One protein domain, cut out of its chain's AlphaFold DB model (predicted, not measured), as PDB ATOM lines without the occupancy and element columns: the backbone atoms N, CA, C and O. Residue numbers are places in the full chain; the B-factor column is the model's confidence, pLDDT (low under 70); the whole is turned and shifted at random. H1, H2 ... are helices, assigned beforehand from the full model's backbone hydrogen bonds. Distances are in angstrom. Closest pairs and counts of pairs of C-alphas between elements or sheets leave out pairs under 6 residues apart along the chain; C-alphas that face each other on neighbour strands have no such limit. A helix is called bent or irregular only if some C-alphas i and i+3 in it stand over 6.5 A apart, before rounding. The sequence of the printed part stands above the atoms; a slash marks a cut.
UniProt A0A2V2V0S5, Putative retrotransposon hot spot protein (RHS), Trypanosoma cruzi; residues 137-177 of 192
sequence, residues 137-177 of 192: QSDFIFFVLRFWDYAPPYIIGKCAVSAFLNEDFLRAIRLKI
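AT A GLANCE: This is residues 137 to 177 of the 192 residues of the protein "Putative retrotransposon hot spot protein (RHS)" of Trypanosoma cruzi (UniProt A0A2V2V0S5). Picture the longest helix, H2, crossed steeply near its middle by H1, with H3 turning off at a corner from its last residues. The printed part has 41 residues with three named helices, H1, H2, H3, and no named strand: all helix. It is compact, with a radius of gyration of the C-alphas of 9.9 A and spans of 25 by 20 by 15 A.

HOW THE PARTS SIT: Start at H1, residues 137 to 146, which touches H2, residues 153 to 165, closest at C-alphas 141 and 159, 6.2 A apart; they run opposite ways at a steep tilt of 59 degrees. H2, with residues 163 to 164 alone, only just touches H3, residues 167 to 173, with 3 pairs of C-alphas within 8 A, and only at the corner; the closest C-alphas, 164 and 170, are 6.3 A apart. Their tilt is steep, 64 degrees, opposite ways. H1 and H3 are apart. Every O i to N i+4 pair is within hydrogen-bond range in H1 and H3, and 7 of 9 in H2.

IN THESE COORDINATES: Find C-alpha 137 at (7.039, -10.148, -12.865); H1 runs 14.6 A. H2 runs 19.0 A and is irregular: C-alphas 158 and 161 are 7.0 A apart. H3 runs 9.9 A to C-alpha 173 at (-9.203, -1.501, -16.131).

THE WHOLE: The C-alphas farthest apart, of Tyr 154 and Leu 175, are 26.1 A apart. The printed part has no cut; the link from H1 to H2 is short, that from H2 to H3 tight. No printed residue is under 70 in pLDDT.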
ATOM      1  N   GLN A 137       7.469 -11.127 -11.863       88.88
ATOM      2  CA  GLN A 137       7.039 -10.148 -12.865       88.88
ATOM      3  C   GLN A 137       5.666  -9.534 -12.540       88.88
ATOM      4  O   GLN A 137       5.493  -8.325 -12.670       88.88
ATOM      5  N   SER A 138       4.705 -10.340 -12.072       87.81
ATOM      6  CA  SER A 138       3.394  -9.848 -11.633       87.81
ATOM      7  C   SER A 138       3.513  -8.843 -10.490       87.81
ATOM      8  O   SER A 138       2.911  -7.773 -10.544       87.81
ATOM      9  N   ASP A 139       4.321  -9.163  -9.479       89.94
ATOM     10  CA  ASP A 139       4.477  -8.357  -8.268       89.94
ATOM     11  C   ASP A 139       5.165  -7.029  -8.601       89.94
ATOM     12  O   ASP A 139       4.736  -5.975  -8.131       89.94
ATOM     13  N   PHE A 140       6.166  -7.058  -9.486       91.56
ATOM     14  CA  PHE A 140       6.826  -5.855  -9.984       91.56
ATOM     15  C   PHE A 140       5.877  -4.957 -10.796       91.56
ATOM     16  O   PHE A 140       5.854  -3.743 -10.596       91.56
ATOM     17  N   ILE A 141       5.040  -5.530 -11.670       89.88
ATOM     18  CA  ILE A 141       4.022  -4.765 -12.412       89.88
ATOM     19  C   ILE A 141       3.043  -4.100 -11.438       89.88
ATOM     20  O   ILE A 141       2.803  -2.896 -11.538       89.88
ATOM     21  N   PHE A 142       2.517  -4.844 -10.460       87.00
ATOM     22  CA  PHE A 142       1.639  -4.275  -9.434       87.00
ATOM     23  C   PHE A 142       2.334  -3.185  -8.616       87.00
ATOM     24  O   PHE A 142       1.703  -2.177  -8.292       87.00
ATOM     25  N   PHE A 143       3.620  -3.353  -8.311       90.00
ATOM     26  CA  PHE A 143       4.428  -2.346  -7.639       90.00
ATOM     27  C   PHE A 143       4.523  -1.047  -8.457       90.00
ATOM     28  O   PHE A 143       4.179   0.013  -7.933       90.00
ATOM     29  N   VAL A 144       4.891  -1.116  -9.743       90.75
ATOM     30  CA  VAL A 144       4.964   0.054 -10.644       90.75
ATOM     31  C   VAL A 144       3.606   0.756 -10.760       90.75
ATOM     32  O   VAL A 144       3.525   1.985 -10.716       90.75
ATOM     33  N   LEU A 145       2.515  -0.012 -10.839       84.94
ATOM     34  CA  LEU A 145       1.158   0.530 -10.944       84.94
ATOM     35  C   LEU A 145       0.747   1.401  -9.741       84.94
ATOM     36  O   LEU A 145      -0.057   2.322  -9.915       84.94
ATOM     37  N   ARG A 146       1.308   1.180  -8.539       84.44
ATOM     38  CA  ARG A 146       1.004   1.994  -7.339       84.44
ATOM     39  C   ARG A 146       1.305   3.478  -7.554       84.44
ATOM     40  O   ARG A 146       0.581   4.330  -7.038       84.44
ATOM     41  N   PHE A 147       2.325   3.784  -8.353       85.81
ATOM     42  CA  PHE A 147       2.791   5.142  -8.630       85.81
ATOM     43  C   PHE A 147       2.889   5.447 -10.122       85.81
ATOM     44  O   PHE A 147       3.706   6.272 -10.510       85.81
ATOM     45  N   TRP A 148       2.055   4.819 -10.957       84.75
ATOM     46  CA  TRP A 148       2.143   4.932 -12.418       84.75
ATOM     47  C   TRP A 148       2.187   6.386 -12.934       84.75
ATOM     48  O   TRP A 148       2.944   6.672 -13.853       84.75
ATOM     49  N   ASP A 149       1.458   7.307 -12.287       83.25
ATOM     50  CA  ASP A 149       1.442   8.752 -12.590       83.25
ATOM     51  C   ASP A 149       2.831   9.422 -12.463       83.25
ATOM     52  O   ASP A 149       3.069  10.497 -13.007       83.25
ATOM     53  N   TYR A 150       3.740   8.794 -11.716       86.12
ATOM     54  CA  TYR A 150       5.087   9.265 -11.383       86.12
ATOM     55  C   TYR A 150       6.173   8.255 -11.763       86.12
ATOM     56  O   TYR A 150       7.348   8.471 -11.466       86.12
ATOM     57  N   ALA A 151       5.795   7.132 -12.374       87.69
ATOM     58  CA  ALA A 151       6.744   6.109 -12.764       87.69
ATOM     59  C   ALA A 151       7.599   6.616 -13.936       87.69
ATOM     60  O   ALA A 151       7.070   7.247 -14.856       87.69
ATOM     61  N   PRO A 152       8.916   6.342 -13.948       88.25
ATOM     62  CA  PRO A 152       9.754   6.735 -15.069       88.25
ATOM     63  C   PRO A 152       9.228   6.156 -16.394       88.25
ATOM     64  O   PRO A 152       8.938   4.956 -16.450       88.25
ATOM     65  N   PRO A 153       9.156   6.945 -17.486       88.00
ATOM     66  CA  PRO A 153       8.550   6.498 -18.744       88.00
ATOM     67  C   PRO A 153       9.141   5.199 -19.301       88.00
ATOM     68  O   PRO A 153       8.419   4.373 -19.857       88.00
ATOM     69  N   TYR A 154      10.446   4.982 -19.112       88.75
ATOM     70  CA  TYR A 154      11.114   3.762 -19.569       88.75
ATOM     71  C   TYR A 154      10.597   2.506 -18.846       88.75
ATOM     72  O   TYR A 154      10.472   1.456 -19.473       88.75
ATOM     73  N   ILE A 155      10.254   2.610 -17.554       89.62
ATOM     74  CA  ILE A 155       9.700   1.489 -16.786       89.62
ATOM     75  C   ILE A 155       8.258   1.215 -17.217       89.62
ATOM     76  O   ILE A 155       7.878   0.059 -17.372       89.62
ATOM     77  N   ILE A 156       7.480   2.268 -17.502       86.62
ATOM     78  CA  ILE A 156       6.114   2.134 -18.021       86.62
ATOM     79  C   ILE A 156       6.145   1.390 -19.354       86.62
ATOM     80  O   ILE A 156       5.432   0.404 -19.513       86.62
ATOM     81  N   GLY A 157       7.005   1.814 -20.288       86.75
ATOM     82  CA  GLY A 157       7.154   1.154 -21.586       86.75
ATOM     83  C   GLY A 157       7.529  -0.324 -21.457       86.75
ATOM     84  O   GLY A 157       6.982  -1.161 -22.172       86.75
ATOM     85  N   LYS A 158       8.397  -0.659 -20.497       86.31
ATOM     86  CA  LYS A 158       8.815  -2.039 -20.224       86.31
ATOM     87  C   LYS A 158       7.694  -2.894 -19.622       86.31
ATOM     88  O   LYS A 158       7.534  -4.049 -20.004       86.31
ATOM     89  N   CYS A 159       6.895  -2.332 -18.713       86.81
ATOM     90  CA  CYS A 159       5.799  -3.044 -18.053       86.81
ATOM     91  C   CYS A 159       4.504  -3.084 -18.879       86.81
ATOM     92  O   CYS A 159       3.670  -3.953 -18.631       86.81
ATOM     93  N   ALA A 160       4.316  -2.171 -19.837       84.44
ATOM     94  CA  ALA A 160       3.047  -1.981 -20.542       84.44
ATOM     95  C   ALA A 160       2.550  -3.264 -21.216       84.44
ATOM     96  O   ALA A 160       1.419  -3.678 -20.977       84.44
ATOM     97  N   VAL A 161       3.398  -3.923 -22.013       84.56
ATOM     98  CA  VAL A 161       3.014  -5.141 -22.749       84.56
ATOM     99  C   VAL A 161       2.550  -6.230 -21.784       84.56
ATOM    100  O   VAL A 161       1.461  -6.773 -21.940       84.56
ATOM    101  N   SER A 162       3.336  -6.510 -20.745       84.12
ATOM    102  CA  SER A 162       2.992  -7.528 -19.751       84.12
ATOM    103  C   SER A 162       1.744  -7.167 -18.944       84.12
ATOM    104  O   SER A 162       0.944  -8.048 -18.645       84.12
ATOM    105  N   ALA A 163       1.540  -5.885 -18.627       79.19
ATOM    106  CA  ALA A 163       0.329  -5.424 -17.957       79.19
ATOM    107  C   ALA A 163      -0.915  -5.652 -18.833       79.19
ATOM    108  O   ALA A 163      -1.911  -6.172 -18.343       79.19
ATOM    109  N   PHE A 164      -0.849  -5.353 -20.135       81.00
ATOM    110  CA  PHE A 164      -1.960  -5.588 -21.065       81.00
ATOM    111  C   PHE A 164      -2.224  -7.067 -21.365       81.00
ATOM    112  O   PHE A 164      -3.319  -7.395 -21.802       81.00
ATOM    113  N   LEU A 165      -1.269  -7.961 -21.119       83.25
ATOM    114  CA  LEU A 165      -1.481  -9.409 -21.225       83.25
ATOM    115  C   LEU A 165      -2.009 -10.035 -19.924       83.25
ATOM    116  O   LEU A 165      -2.393 -11.202 -19.918       83.25
ATOM    117  N   ASN A 166      -2.040  -9.284 -18.822       81.62
ATOM    118  CA  ASN A 166      -2.559  -9.767 -17.551       81.62
ATOM    119  C   ASN A 166      -4.097  -9.668 -17.528       81.62
ATOM    120  O   ASN A 166      -4.663  -8.573 -17.548       81.62
ATOM    121  N   GLU A 167      -4.777 -10.818 -17.484       82.56
ATOM    122  CA  GLU A 167      -6.243 -10.889 -17.564       82.56
ATOM    123  C   GLU A 167      -6.935 -10.164 -16.401       82.56
ATOM    124  O   GLU A 167      -7.903  -9.430 -16.617       82.56
ATOM    125  N   ASP A 168      -6.422 -10.315 -15.177       79.56
ATOM    126  CA  ASP A 168      -6.977  -9.664 -13.986       79.56
ATOM    127  C   ASP A 168      -6.862  -8.140 -14.083       79.56
ATOM    128  O   ASP A 168      -7.817  -7.410 -13.795       79.56
ATOM    129  N   PHE A 169      -5.712  -7.650 -14.552       76.06
ATOM    130  CA  PHE A 169      -5.490  -6.234 -14.803       76.06
ATOM    131  C   PHE A 169      -6.452  -5.709 -15.867       76.06
ATOM    132  O   PHE A 169      -7.174  -4.748 -15.601       76.06
ATOM    133  N   LEU A 170      -6.521  -6.358 -17.036       78.75
ATOM    134  CA  LEU A 170      -7.454  -5.994 -18.103       78.75
ATOM    135  C   LEU A 170      -8.894  -5.958 -17.597       78.75
ATOM    136  O   LEU A 170      -9.611  -4.994 -17.862       78.75
ATOM    137  N   ARG A 171      -9.319  -6.964 -16.829       82.12
ATOM    138  CA  ARG A 171     -10.657  -7.025 -16.232       82.12
ATOM    139  C   ARG A 171     -10.915  -5.834 -15.305       82.12
ATOM    140  O   ARG A 171     -11.997  -5.250 -15.367       82.12
ATOM    141  N   ALA A 172      -9.926  -5.437 -14.504       79.06
ATOM    142  CA  ALA A 172     -10.024  -4.299 -13.593       79.06
ATOM    143  C   ALA A 172     -10.051  -2.939 -14.317       79.06
ATOM    144  O   ALA A 172     -10.779  -2.033 -13.897       79.06
ATOM    145  N   ILE A 173      -9.279  -2.774 -15.398       76.81
ATOM    146  CA  ILE A 173      -9.203  -1.501 -16.131       76.81
ATOM    147  C   ILE A 173     -10.241  -1.378 -17.244       76.81
ATOM    148  O   ILE A 173     -10.558  -0.256 -17.621       76.81
ATOM    149  N   ARG A 174     -10.828  -2.479 -17.735       79.25
ATOM    150  CA  ARG A 174     -11.798  -2.493 -18.847       79.25
ATOM    151  C   ARG A 174     -12.936  -1.490 -18.668       79.25
ATOM    152  O   ARG A 174     -13.336  -0.856 -19.633       79.25
ATOM    153  N   LEU A 175     -13.435  -1.316 -17.443       78.62
ATOM    154  CA  LEU A 175     -14.511  -0.361 -17.139       78.62
ATOM    155  C   LEU A 175     -14.048   1.108 -17.114       78.62
ATOM    156  O   LEU A 175     -14.872   2.017 -17.090       78.62
ATOM    157  N   LYS A 176     -12.733   1.346 -17.081       75.62
ATOM    158  CA  LYS A 176     -12.096   2.668 -17.012       75.62
ATOM    159  C   LYS A 176     -11.481   3.114 -18.339       75.62
ATOM    160  O   LYS A 176     -11.252   4.311 -18.505       75.62
ATOM    161  N   ILE A 177     -11.206   2.190 -19.263       77.69
ATOM    162  CA  ILE A 177     -10.693   2.526 -20.595       77.69
ATOM    163  C   ILE A 177     -11.801   3.246 -21.366       77.69
ATOM    164  O   ILE A 177     -12.888   2.709 -21.567       77.69
TER     165      ILE A 177